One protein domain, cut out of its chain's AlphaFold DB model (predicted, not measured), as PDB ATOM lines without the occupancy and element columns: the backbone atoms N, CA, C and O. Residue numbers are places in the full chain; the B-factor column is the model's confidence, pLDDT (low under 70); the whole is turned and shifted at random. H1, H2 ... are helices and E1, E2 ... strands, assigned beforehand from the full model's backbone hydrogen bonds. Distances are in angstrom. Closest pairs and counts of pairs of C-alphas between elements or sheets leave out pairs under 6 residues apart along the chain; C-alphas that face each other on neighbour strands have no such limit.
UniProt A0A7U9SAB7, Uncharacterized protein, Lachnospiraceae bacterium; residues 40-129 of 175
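What this domain is: This is residues 40 to 129 of the 175 residues of an uncharacterized protein of Lachnospiraceae bacterium (UniProt A0A7U9SAB7). Two long helices, H3 and H4, make an open corner near residues 103 to 109, with the short helix H1 inside it. H2 folds back into H3 as a helical hairpin on one side of H1, H4 runs off on the other, and the strands E1 and E2 form a separate hairpin arm. The printed part has 90 residues, in the order E1, E2, H1, H2, H3, H4; it is mostly helix, with an antiparallel sheet E1 - E2. It is loose, with a radius of gyration of the C-alphas of 15.2 A, and spans 48 by 35 by 33 A.

Where its parts are: Find C-alpha 49 at (-36.938, 53.801, 4.039), where E1, residues 49 to 52, begins; E2 is residues 59 to 62. Next come H1, residues 64 to 71, and H2, residues 73 to 81. H3, residues 89 to 105, measures 24.2 A; H4, residues 109 to 124, measures 22.2 A and ends at C-alpha 124, (-37.539, 66.086, -11.135).

How they stand to each other: In the hairpin E1 and E2, look for N 50 and O 61, 2.8 A apart, within hydrogen-bond range. H1, the hub, touches H2 at a steep tilt of 45 degrees, closest at the C-alphas of Arg 69 and Tyr 76, 5.2 A. H1 touches H4 through residues 109 to 113 of H4 alone, closest at C-alphas 67 and 113, 6.6 A. H1 and H3 only just touch, with 3 pairs of C-alphas within 8 A, the closest those of Val 65 and Leu 95. H2 and H3 touch at a shallow tilt of 13 degrees, opposite ways, closest at C-alphas 79 and 91, 6.5 A. H3 and H4 are close but not clearly touching, about perpendicular at 86 degrees. In H1, H2 and H3 every O i to N i+4 pair is within hydrogen-bond range; in H4, 10 of 12.

The domain as a whole: The farthest C-alphas, Asp 86 and Lys 129, are 48.5 A apart. The printed part has no cut and no long link. Residues 103 to 108 stand free. Residue 40 and residues 53 to 56 have pLDDT under 70.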
ATOM      1  N   GLY A  40     -54.886  56.024  -7.258       65.88
ATOM      2  CA  GLY A  40     -54.641  57.213  -6.441       65.88
ATOM      3  C   GLY A  40     -53.428  57.106  -5.510       65.88
ATOM      4  O   GLY A  40     -53.234  57.975  -4.661       65.88
ATOM      5  N   SER A  41     -52.594  56.072  -5.642       74.31
ATOM      6  CA  SER A  41     -51.349  55.965  -4.881       74.31
ATOM      7  C   SER A  41     -50.258  56.809  -5.543       74.31
ATOM      8  O   SER A  41     -49.981  56.685  -6.736       74.31
ATOM      9  N   MET A  42     -49.617  57.671  -4.749       76.50
ATOM     10  CA  MET A  42     -48.566  58.575  -5.216       76.50
ATOM     11  C   MET A  42     -47.196  57.890  -5.211       76.50
ATOM     12  O   MET A  42     -46.730  57.398  -4.180       76.50
ATOM     13  N   ASP A  43     -46.516  57.912  -6.354       77.88
ATOM     14  CA  ASP A  43     -45.125  57.505  -6.501       77.88
ATOM     15  C   ASP A  43     -44.217  58.727  -6.684       77.88
ATOM     16  O   ASP A  43     -44.322  59.479  -7.657       77.88
ATOM     17  N   TYR A  44     -43.307  58.907  -5.730       74.06
ATOM     18  CA  TYR A  44     -42.341  60.003  -5.698       74.06
ATOM     19  C   TYR A  44     -40.950  59.588  -6.184       74.06
ATOM     20  O   TYR A  44     -40.026  60.385  -6.076       74.06
ATOM     21  N   GLY A  45     -40.761  58.355  -6.676       72.25
ATOM     22  CA  GLY A  45     -39.478  57.886  -7.217       72.25
ATOM     23  C   GLY A  45     -38.306  57.923  -6.228       72.25
ATOM     24  O   GLY A  45     -37.150  57.855  -6.645       72.25
ATOM     25  N   ILE A  46     -38.598  58.058  -4.931       77.62
ATOM     26  CA  ILE A  46     -37.622  58.060  -3.843       77.62
ATOM     27  C   ILE A  46     -37.597  56.678  -3.203       77.62
ATOM     28  O   ILE A  46     -38.638  56.054  -3.004       77.62
ATOM     29  N   ALA A  47     -36.390  56.252  -2.836       77.25
ATOM     30  CA  ALA A  47     -36.152  55.038  -2.085       77.25
ATOM     31  C   ALA A  47     -36.938  55.072  -0.768       77.25
ATOM     32  O   ALA A  47     -36.735  55.956   0.072       77.25
ATOM     33  N   LYS A  48     -37.847  54.114  -0.584       75.88
ATOM     34  CA  LYS A  48     -38.609  53.999   0.654       75.88
ATOM     35  C   LYS A  48     -37.705  53.454   1.741       75.88
ATOM     36  O   LYS A  48     -37.060  52.416   1.597       75.88
ATOM     37  N   LYS A  49     -37.683  54.181   2.850       77.81
ATOM     38  CA  LYS A  49     -36.938  53.801   4.039       77.81
ATOM     39  C   LYS A  49     -37.916  53.295   5.089       77.81
ATOM     40  O   LYS A  49     -38.998  53.855   5.258       77.81
ATOM     41  N   ARG A  50     -37.533  52.238   5.794       75.38
ATOM     42  CA  ARG A  50     -38.227  51.711   6.969       75.38
ATOM     43  C   ARG A  50     -37.383  51.991   8.199       75.38
ATOM     44  O   ARG A  50     -36.162  52.057   8.121       75.38
ATOM     45  N   TYR A  51     -38.040  52.163   9.333       76.25
ATOM     46  CA  TYR A  51     -37.356  52.303  10.609       76.25
ATOM     47  C   TYR A  51     -37.525  51.009  11.392       76.25
ATOM     48  O   TYR A  51     -38.641  50.507  11.529       76.25
ATOM     49  N   LEU A  52     -36.412  50.460  11.868       75.31
ATOM     50  CA  LEU A  52     -36.392  49.357  12.819       75.31
ATOM     51  C   LEU A  52     -36.104  49.905  14.213       75.31
ATOM     52  O   LEU A  52     -35.238  50.762  14.378       75.31
ATOM     53  N   GLY A  53     -36.814  49.380  15.209       68.88
ATOM     54  CA  GLY A  53     -36.677  49.775  16.609       68.88
ATOM     55  C   GLY A  53     -37.842  50.623  17.120       68.88
ATOM     56  O   GLY A  53     -38.781  50.937  16.393       68.88
ATOM     57  N   HIS A  54     -37.771  50.977  18.402       66.25
ATOM     58  CA  HIS A  54     -38.737  51.835  19.086       66.25
ATOM     59  C   HIS A  54     -37.985  52.903  19.894       66.25
ATOM     60  O   HIS A  54     -36.875  52.668  20.378       66.25
ATOM     61  N   GLY A  55     -38.588  54.081  20.064       66.19
ATOM     62  CA  GLY A  55     -37.997  55.172  20.842       66.19
ATOM     63  C   GLY A  55     -36.810  55.842  20.140       66.19
ATOM     64  O   GLY A  55     -36.858  56.101  18.945       66.19
ATOM     65  N   LYS A  56     -35.748  56.164  20.887       67.62
ATOM     66  CA  LYS A  56     -34.590  56.926  20.375       67.62
ATOM     67  C   LYS A  56     -33.658  56.125  19.450       67.62
ATOM     68  O   LYS A  56     -32.844  56.730  18.762       67.62
ATOM     69  N   ASN A  57     -33.788  54.798  19.400       72.69
ATOM     70  CA  ASN A  57     -32.882  53.908  18.664       72.69
ATOM     71  C   ASN A  57     -33.515  53.410  17.360       72.69
ATOM     72  O   ASN A  57     -33.628  52.206  17.132       72.69
ATOM     73  N   LEU A  58     -33.971  54.341  16.521       75.94
ATOM     74  CA  LEU A  58     -34.489  54.007  15.197       75.94
ATOM     75  C   LEU A  58     -33.324  53.837  14.223       75.94
ATOM     76  O   LEU A  58     -32.616  54.795  13.916       75.94
ATOM     77  N   VAL A  59     -33.150  52.623  13.710       76.81
ATOM     78  CA  VAL A  59     -32.214  52.344  12.620       76.81
ATOM     79  C   VAL A  59     -32.978  52.431  11.313       76.81
ATOM     80  O   VAL A  59     -33.959  51.719  11.090       76.81
ATOM     81  N   GLN A  60     -32.534  53.335  10.451       75.50
ATOM     82  CA  GLN A  60     -33.092  53.482   9.121       75.50
ATOM     83  C   GLN A  60     -32.552  52.369   8.221       75.50
ATOM     84  O   GLN A  60     -31.342  52.229   8.060       75.50
ATOM     85  N   VAL A  61     -33.453  51.583   7.641       79.00
ATOM     86  CA  VAL A  61     -33.139  50.493   6.716       79.00
ATOM     87  C   VAL A  61     -33.884  50.670   5.403       79.00
ATOM     88  O   VAL A  61     -34.946  51.295   5.340       79.00
ATOM     89  N   THR A  62     -33.337  50.099   4.343       81.56
ATOM     90  CA  THR A  62     -33.933  50.148   3.008       81.56
ATOM     91  C   THR A  62     -35.103  49.172   2.921       81.56
ATOM     92  O   THR A  62     -35.021  48.038   3.398       81.56
ATOM     93  N   ASP A  63     -36.232  49.613   2.361       84.31
ATOM     94  CA  ASP A  63     -37.423  48.770   2.253       84.31
ATOM     95  C   ASP A  63     -37.248  47.705   1.166       84.31
ATOM     96  O   ASP A  63     -37.460  47.959  -0.016       84.31
ATOM     97  N   ILE A  64     -36.891  46.488   1.574       84.00
ATOM     98  CA  ILE A  64     -36.630  45.359   0.667       84.00
ATOM     99  C   ILE A  64     -37.840  45.022  -0.217       84.00
ATOM    100  O   ILE A  64     -37.665  44.611  -1.364       84.00
ATOM    101  N   VAL A  65     -39.069  45.237   0.265       86.75
ATOM    102  CA  VAL A  65     -40.277  45.022  -0.550       86.75
ATOM    103  C   VAL A  65     -40.365  46.073  -1.658       86.75
ATOM    104  O   VAL A  65     -40.748  45.761  -2.784       86.75
ATOM    105  N   ASP A  66     -39.969  47.313  -1.372       83.88
ATOM    106  CA  ASP A  66     -39.943  48.385  -2.365       83.88
ATOM    107  C   ASP A  66     -38.783  48.241  -3.360       83.88
ATOM    108  O   ASP A  66     -38.951  48.536  -4.547       83.88
ATOM    109  N   VAL A  67     -37.641  47.708  -2.907       86.50
ATOM    110  CA  VAL A  67     -36.538  47.287  -3.784       86.50
ATOM    111  C   VAL A  67     -37.040  46.218  -4.753       86.50
ATOM    112  O   VAL A  67     -36.855  46.369  -5.957       86.50
ATOM    113  N   MET A  68     -37.738  45.188  -4.264       88.38
ATOM    114  CA  MET A  68     -38.349  44.157  -5.112       88.38
ATOM    115  C   MET A  68     -39.347  44.772  -6.099       88.38
ATOM    116  O   MET A  68     -39.245  44.535  -7.296       88.38
ATOM    117  N   ARG A  69     -40.249  45.644  -5.637       86.75
ATOM    118  CA  ARG A  69     -41.221  46.349  -6.491       86.75
ATOM    119  C   ARG A  69     -40.559  47.127  -7.631       86.75
ATOM    120  O   ARG A  69     -41.075  47.145  -8.748       86.75
ATOM    121  N   THR A  70     -39.443  47.786  -7.342       83.06
ATOM    122  CA  THR A  70     -38.759  48.685  -8.282       83.06
ATOM    123  C   THR A  70     -37.829  47.936  -9.230       83.06
ATOM    124  O   THR A  70     -37.822  48.211 -10.429       83.06
ATOM    125  N   MET A  71     -37.064  46.982  -8.700       83.94
ATOM    126  CA  MET A  71     -35.972  46.309  -9.408       83.94
ATOM    127  C   MET A  71     -36.380  44.949  -9.993       83.94
ATOM    128  O   MET A  71     -35.762  44.502 -10.955       83.94
ATOM    129  N   ASP A  72     -37.415  44.301  -9.450       86.75
ATOM    130  CA  ASP A  72     -37.886  42.970  -9.854       86.75
ATOM    131  C   ASP A  72     -39.423  42.868  -9.785       86.75
ATOM    132  O   ASP A  72     -40.022  42.218  -8.924       86.75
ATOM    133  N   LYS A  73     -40.087  43.537 -10.738       87.62
ATOM    134  CA  LYS A  73     -41.558  43.599 -10.820       87.62
ATOM    135  C   LYS A  73     -42.221  42.221 -10.876       87.62
ATOM    136  O   LYS A  73     -43.353  42.081 -10.419       87.62
ATOM    137  N   LYS A  74     -41.535  41.223 -11.444       88.56
ATOM    138  CA  LYS A  74     -42.051  39.856 -11.543       88.56
ATOM    139  C   LYS A  74     -42.085  39.201 -10.164       88.56
ATOM    140  O   LYS A  74     -43.145  38.729  -9.761       88.56
ATOM    141  N   ALA A  75     -40.976  39.249  -9.423       88.31
ATOM    142  CA  ALA A  75     -40.940  38.740  -8.054       88.31
ATOM    143  C   ALA A  75     -41.925  39.480  -7.139       88.31
ATOM    144  O   ALA A  75     -42.552  38.871  -6.277       88.31
ATOM    145  N   TYR A  76     -42.123  40.784  -7.355       89.31
ATOM    146  CA  TYR A  76     -43.115  41.549  -6.602       89.31
ATOM    147  C   TYR A  76     -44.556  41.090  -6.870       89.31
ATOM    148  O   TYR A  76     -45.337  40.975  -5.930       89.31
ATOM    149  N   ALA A  77     -44.916  40.797  -8.124       88.94
ATOM    150  CA  ALA A  77     -46.239  40.266  -8.453       88.94
ATOM    151  C   ALA A  77     -46.470  38.888  -7.811       88.94
ATOM    152  O   ALA A  77     -47.518  38.658  -7.213       88.94
ATOM    153  N   GLU A  78     -45.468  38.006  -7.859       89.88
ATOM    154  CA  GLU A  78     -45.507  36.711  -7.171       89.88
ATOM    155  C   GLU A  78     -45.665  36.892  -5.655       89.88
ATOM    156  O   GLU A  78     -46.546  36.281  -5.058       89.88
ATOM    157  N   TYR A  79     -44.890  37.793  -5.042       87.88
ATOM    158  CA  TYR A  79     -44.999  38.132  -3.621       87.88
ATOM    159  C   TYR A  79     -46.400  38.633  -3.237       87.88
ATOM    160  O   TYR A  79     -46.904  38.278  -2.172       87.88
ATOM    161  N   GLN A  80     -47.050  39.427  -4.093       86.88
ATOM    162  CA  GLN A  80     -48.417  39.908  -3.860       86.88
ATOM    163  C   GLN A  80     -49.473  38.799  -3.911       86.88
ATOM    164  O   GLN A  80     -50.505  38.928  -3.256       86.88
ATOM    165  N   MET A  81     -49.229  37.732  -4.671       87.88
ATOM    166  CA  MET A  81     -50.145  36.594  -4.782       87.88
ATOM    167  C   MET A  81     -50.025  35.606  -3.615       87.88
ATOM    168  O   MET A  81     -50.878  34.732  -3.472       87.88
ATOM    169  N   ILE A  82     -48.991  35.724  -2.775       87.31
ATOM    170  CA  ILE A  82     -48.822  34.861  -1.602       87.31
ATOM    171  C   ILE A  82     -49.875  35.230  -0.553       87.31
ATOM    172  O   ILE A  82     -49.853  36.324   0.019       87.31
ATOM    173  N   GLY A  83     -50.784  34.289  -0.287       74.31
ATOM    174  CA  GLY A  83     -51.775  34.396   0.782       74.31
ATOM    175  C   GLY A  83     -51.119  34.600   2.151       74.31
ATOM    176  O   GLY A  83     -50.010  34.127   2.402       74.31
ATOM    177  N   ARG A  84     -51.805  35.324   3.040       79.00
ATOM    178  CA  ARG A  84     -51.323  35.634   4.403       79.00
ATOM    179  C   ARG A  84     -52.004  34.797   5.482       79.00
ATOM    180  O   ARG A  84     -51.955  35.145   6.659       79.00
ATOM    181  N   ASP A  85     -52.626  33.701   5.070       81.06
ATOM    182  CA  ASP A  85     -53.441  32.841   5.928       81.06
ATOM    183  C   ASP A  85     -52.594  32.129   6.996       81.06
ATOM    184  O   ASP A  85     -53.092  31.748   8.050       81.06
ATOM    185  N   ASP A  86     -51.286  32.014   6.761       84.56
ATOM    186  CA  ASP A  86     -50.290  31.422   7.656       84.56
ATOM    187  C   ASP A  86     -49.628  32.438   8.608       84.56
ATOM    188  O   ASP A  86     -48.520  32.223   9.103       84.56
ATOM    189  N   GLY A  87     -50.259  33.597   8.812       79.25
ATOM    190  CA  GLY A  87     -49.668  34.704   9.563       79.25
ATOM    191  C   GLY A  87     -48.536  35.421   8.815       79.25
ATOM    192  O   GLY A  87     -47.833  36.239   9.405       79.25
ATOM    193  N   GLY A  88     -48.354  35.146   7.518       83.69
ATOM    194  CA  GLY A  88     -47.366  35.798   6.658       83.69
ATOM    195  C   GLY A  88     -45.990  35.127   6.636       83.69
ATOM    196  O   GLY A  88     -45.039  35.720   6.115       83.69
ATOM    197  N   LEU A  89     -45.854  33.910   7.168       87.50
ATOM    198  CA  LEU A  89     -44.583  33.184   7.215       87.50
ATOM    199  C   LEU A  89     -44.068  32.835   5.808       87.50
ATOM    200  O   LEU A  89     -42.881  33.005   5.518       87.50
ATOM    201  N   ASN A  90     -44.954  32.423   4.906       88.19
ATOM    202  CA  ASN A  90     -44.655  32.126   3.509       88.19
ATOM    203  C   ASN A  90     -44.196  33.378   2.761       88.19
ATOM    204  O   ASN A  90     -43.212  33.330   2.021       88.19
ATOM    205  N   ALA A  91     -44.848  34.516   3.007       88.19
ATOM    206  CA  ALA A  91     -44.447  35.796   2.434       88.19
ATOM    207  C   ALA A  91     -43.049  36.213   2.927       88.19
ATOM    208  O   ALA A  91     -42.210  36.646   2.134       88.19
ATOM    209  N   LEU A  92     -42.757  36.028   4.220       88.25
ATOM    210  CA  LEU A  92     -41.437  36.305   4.793       88.25
ATOM    211  C   LEU A  92     -40.353  35.376   4.226       88.25
ATOM    212  O   LEU A  92     -39.258  35.834   3.884       88.25
ATOM    213  N   LYS A  93     -40.654  34.081   4.091       90.94
ATOM    214  CA  LYS A  93     -39.743  33.090   3.506       90.94
ATOM    215  C   LYS A  93     -39.422  33.429   2.053       90.94
ATOM    216  O   LYS A  93     -38.253  33.411   1.670       90.94
ATOM    217  N   TYR A  94     -40.433  33.794   1.264       91.88
ATOM    218  CA  TYR A  94     -40.246  34.238  -0.116       91.88
ATOM    219  C   TYR A  94     -39.352  35.478  -0.189       91.88
ATOM    220  O   TYR A  94     -38.357  35.471  -0.911       91.88
ATOM    221  N   LEU A  95     -39.650  36.507   0.611       89.56
ATOM    222  CA  LEU A  95     -38.876  37.750   0.648       89.56
ATOM    223  C   LEU A  95     -37.404  37.499   1.010       89.56
ATOM    224  O   LEU A  95     -36.507  38.041   0.367       89.56
ATOM    225  N   THR A  96     -37.154  36.644   2.005       88.75
ATOM    226  CA  THR A  96     -35.798  36.301   2.461       88.75
ATOM    227  C   THR A  96     -35.020  35.551   1.378       88.75
ATOM    228  O   THR A  96     -33.883  35.909   1.072       88.75
ATOM    229  N   ASN A  97     -35.645  34.554   0.746       92.19
ATOM    230  CA  ASN A  97     -35.035  33.786  -0.340       92.19
ATOM    231  C   ASN A  97     -34.742  34.663  -1.559       92.19
ATOM    232  O   ASN A  97     -33.662  34.580  -2.148       92.19
ATOM    233  N   TRP A  98     -35.693  35.522  -1.931       93.12
ATOM    234  CA  TRP A  98     -35.501  36.479  -3.007       93.12
ATOM    235  C   TRP A  98     -34.332  37.412  -2.696       93.12
ATOM    236  O   TRP A  98     -33.434  37.530  -3.524       93.12
ATOM    237  N   HIS A  99     -34.276  37.998  -1.495       86.81
ATOM    238  CA  HIS A  99     -33.206  38.922  -1.127       86.81
ATOM    239  C   HIS A  99     -31.827  38.249  -1.168       86.81
ATOM    240  O   HIS A  99     -30.898  38.811  -1.751       86.81
ATOM    241  N   GLN A 100     -31.690  37.037  -0.622       87.00
ATOM    242  CA  GLN A 100     -30.433  36.282  -0.679       87.00
ATOM    243  C   GLN A 100     -29.988  36.014  -2.122       87.00
ATOM    244  O   GLN A 100     -28.815  36.185  -2.459       87.00
ATOM    245  N   ASN A 101     -30.920  35.633  -2.997       88.62
ATOM    246  CA  ASN A 101     -30.627  35.393  -4.407       88.62
ATOM    247  C   ASN A 101     -30.299  36.688  -5.163       88.62
ATOM    248  O   ASN A 101     -29.376  36.706  -5.976       88.62
ATOM    249  N   ALA A 102     -31.024  37.768  -4.881       85.50
ATOM    250  CA  ALA A 102     -30.813  39.089  -5.457       85.50
ATOM    251  C   ALA A 102     -29.436  39.652  -5.080       85.50
ATOM    252  O   ALA A 102     -28.697  40.079  -5.962       85.50
ATOM    253  N   ALA A 103     -29.052  39.560  -3.803       80.12
ATOM    254  CA  ALA A 103     -27.748  40.001  -3.309       80.12
ATOM    255  C   ALA A 103     -26.589  39.193  -3.916       80.12
ATOM    256  O   ALA A 103     -25.541  39.751  -4.225       80.12
ATOM    257  N   ARG A 104     -26.783  37.887  -4.146       83.88
ATOM    258  CA  ARG A 104     -25.787  37.039  -4.825       83.88
ATOM    259  C   ARG A 104     -25.628  37.380  -6.305       83.88
ATOM    260  O   ARG A 104     -24.511  37.387  -6.806       83.88
ATOM    261  N   LYS A 105     -26.732  37.637  -7.012       86.94
ATOM    262  CA  LYS A 105     -26.718  37.946  -8.453       86.94
ATOM    263  C   LYS A 105     -26.257  39.372  -8.747       86.94
ATOM    264  O   LYS A 105     -25.606  39.600  -9.760       86.94
ATOM    265  N   ASN A 106     -26.619  40.322  -7.891       84.44
ATOM    266  CA  ASN A 106     -26.261  41.725  -8.031       84.44
ATOM    267  C   ASN A 106     -25.971  42.341  -6.649       84.44
ATOM    268  O   ASN A 106     -26.871  42.918  -6.030       84.44
ATOM    269  N   PRO A 107     -24.714  42.260  -6.179       81.81
ATOM    270  CA  PRO A 107     -24.315  42.787  -4.874       81.81
ATOM    271  C   PRO A 107     -24.590  44.288  -4.699       81.81
ATOM    272  O   PRO A 107     -24.857  44.732  -3.589       81.81
ATOM    273  N   GLY A 108     -24.583  45.065  -5.789       84.31
ATOM    274  CA  GLY A 108     -24.825  46.513  -5.778       84.31
ATOM    275  C   GLY A 108     -26.283  46.921  -6.008       84.31
ATOM    276  O   GLY A 108     -26.547  48.089  -6.290       84.31
ATOM    277  N   MET A 109     -27.244  45.989  -5.955       84.44
ATOM    278  CA  MET A 109     -28.655  46.286  -6.238       84.44
ATOM    279  C   MET A 109     -29.233  47.342  -5.289       84.44
ATOM    280  O   MET A 109     -29.947  48.236  -5.744       84.44
ATOM    281  N   ILE A 110     -28.923  47.240  -3.994       82.69
ATOM    282  CA  ILE A 110     -29.415  48.176  -2.976       82.69
ATOM    283  C   ILE A 110     -28.825  49.566  -3.228       82.69
ATOM    284  O   ILE A 110     -29.579  50.527  -3.355       82.69
ATOM    285  N   ASP A 111     -27.512  49.661  -3.444       85.56
ATOM    286  CA  ASP A 111     -26.849  50.929  -3.771       85.56
ATOM    287  C   ASP A 111     -27.409  51.564  -5.053       85.56
ATOM    288  O   ASP A 111     -27.569  52.781  -5.149       85.56
ATOM    289  N   ALA A 112     -27.711  50.749  -6.070       84.50
ATOM    290  CA  ALA A 112     -28.305  51.218  -7.318       84.50
ATOM    291  C   ALA A 112     -29.729  51.756  -7.107       84.50
ATOM    292  O   ALA A 112     -30.071  52.803  -7.664       84.50
ATOM    293  N   TYR A 113     -30.528  51.070  -6.288       83.50
ATOM    294  CA  TYR A 113     -31.864  51.504  -5.887       83.50
ATOM    295  C   TYR A 113     -31.814  52.811  -5.080       83.50
ATOM    296  O   TYR A 113     -32.557  53.749  -5.365       83.50
ATOM    297  N   GLU A 114     -30.886  52.943  -4.134       83.50
ATOM    298  CA  GLU A 114     -30.724  54.172  -3.355       83.50
ATOM    299  C   GLU A 114     -30.278  55.345  -4.236       83.50
ATOM    300  O   GLU A 114     -30.889  56.416  -4.198       83.50
ATOM    301  N   LYS A 115     -29.312  55.133  -5.139       85.25
ATOM    302  CA  LYS A 115     -28.866  56.150  -6.113       85.25
ATOM    303  C   LYS A 115     -29.956  56.567  -7.100       85.25
ATOM    304  O   LYS A 115     -29.894  57.670  -7.651       85.25
ATOM    305  N   GLN A 116     -30.954  55.722  -7.361       79.62
ATOM    306  CA  GLN A 116     -32.101  56.098  -8.190       79.62
ATOM    307  C   GLN A 116     -32.872  57.267  -7.567       79.62
ATOM    308  O   GLN A 116     -33.294  58.167  -8.296       79.62
ATOM    309  N   SER A 117     -32.988  57.295  -6.237       74.00
ATOM    310  CA  SER A 117     -33.676  58.370  -5.520       74.00
ATOM    311  C   SER A 117     -32.973  59.718  -5.684       74.00
ATOM    312  O   SER A 117     -33.609  60.713  -6.030       74.00
ATOM    313  N   GLU A 118     -31.645  59.748  -5.561       78.62
ATOM    314  CA  GLU A 118     -30.841  60.958  -5.753       78.62
ATOM    315  C   GLU A 118     -30.950  61.484  -7.187       78.62
ATOM    316  O   GLU A 118     -31.139  62.683  -7.418       78.62
ATOM    317  N   LYS A 119     -30.897  60.579  -8.173       79.75
ATOM    318  CA  LYS A 119     -31.102  60.923  -9.587       79.75
ATOM    319  C   LYS A 119     -32.497  61.492  -9.828       79.75
ATOM    320  O   LYS A 119     -32.629  62.465 -10.573       79.75
ATOM    321  N   TYR A 120     -33.525  60.910  -9.213       77.19
ATOM    322  CA  TYR A 120     -34.894  61.398  -9.324       77.19
ATOM    323  C   TYR A 120     -35.030  62.803  -8.732       77.19
ATOM    324  O   TYR A 120     -35.552  63.687  -9.411       77.19
ATOM    325  N   VAL A 121     -34.520  63.037  -7.520       77.44
ATOM    326  CA  VAL A 121     -34.560  64.353  -6.863       77.44
ATOM    327  C   VAL A 121     -33.842  65.397  -7.716       77.44
ATOM    328  O   VAL A 121     -34.407  66.448  -8.033       77.44
ATOM    329  N   LYS A 122     -32.639  65.080  -8.204       78.75
ATOM    330  CA  LYS A 122     -31.867  65.992  -9.053       78.75
ATOM    331  C   LYS A 122     -32.595  66.345 -10.354       78.75
ATOM    332  O   LYS A 122     -32.562  67.500 -10.765       78.75
ATOM    333  N   LYS A 123     -33.249  65.371 -10.994       80.69
ATOM    334  CA  LYS A 123     -33.926  65.561 -12.288       80.69
ATOM    335  C   LYS A 123     -35.306  66.209 -12.161       80.69
ATOM    336  O   LYS A 123     -35.649  67.056 -12.977       80.69
ATOM    337  N   ASN A 124     -36.104  65.790 -11.182       76.81
ATOM    338  CA  ASN A 124     -37.539  66.086 -11.135       76.81
ATOM    339  C   ASN A 124     -37.935  67.072 -10.029       76.81
ATOM    340  O   ASN A 124     -39.040  67.608 -10.094       76.81
ATOM    341  N   VAL A 125     -37.074  67.308  -9.031       75.38
ATOM    342  CA  VAL A 125     -37.395  68.115  -7.839       75.38
ATOM    343  C   VAL A 125     -36.593  69.414  -7.815       75.38
ATOM    344  O   VAL A 125     -37.190  70.484  -7.733       75.38
ATOM    345  N   ASN A 126     -35.264  69.359  -7.957       74.31
ATOM    346  CA  ASN A 126     -34.395  70.530  -7.749       74.31
ATOM    347  C   ASN A 126     -34.695  71.709  -8.694       74.31
ATOM    348  O   ASN A 126     -34.603  72.861  -8.279       74.31
ATOM    349  N   GLY A 127     -35.076  71.432  -9.945       71.94
ATOM    350  CA  GLY A 127     -35.420  72.457 -10.940       71.94
ATOM    351  C   GLY A 127     -36.904  72.831 -10.996       71.94
ATOM    352  O   GLY A 127     -37.295  73.655 -11.823       71.94
ATOM    353  N   ARG A 128     -37.756  72.210 -10.172       76.62
ATOM    354  CA  ARG A 128     -39.208  72.377 -10.266       76.62
ATOM    355  C   ARG A 128     -39.636  73.662  -9.568       76.62
ATOM    356  O   ARG A 128     -39.366  73.856  -8.382       76.62
ATOM    357  N   LYS A 129     -40.317  74.538 -10.305       79.25
ATOM    358  CA  LYS A 129     -40.965  75.716  -9.724       79.25
ATOM    359  C   LYS A 129     -42.247  75.276  -9.028       79.25
ATOM    360  O   LYS A 129     -43.003  74.476  -9.579       79.25
TER     361      LYS A 129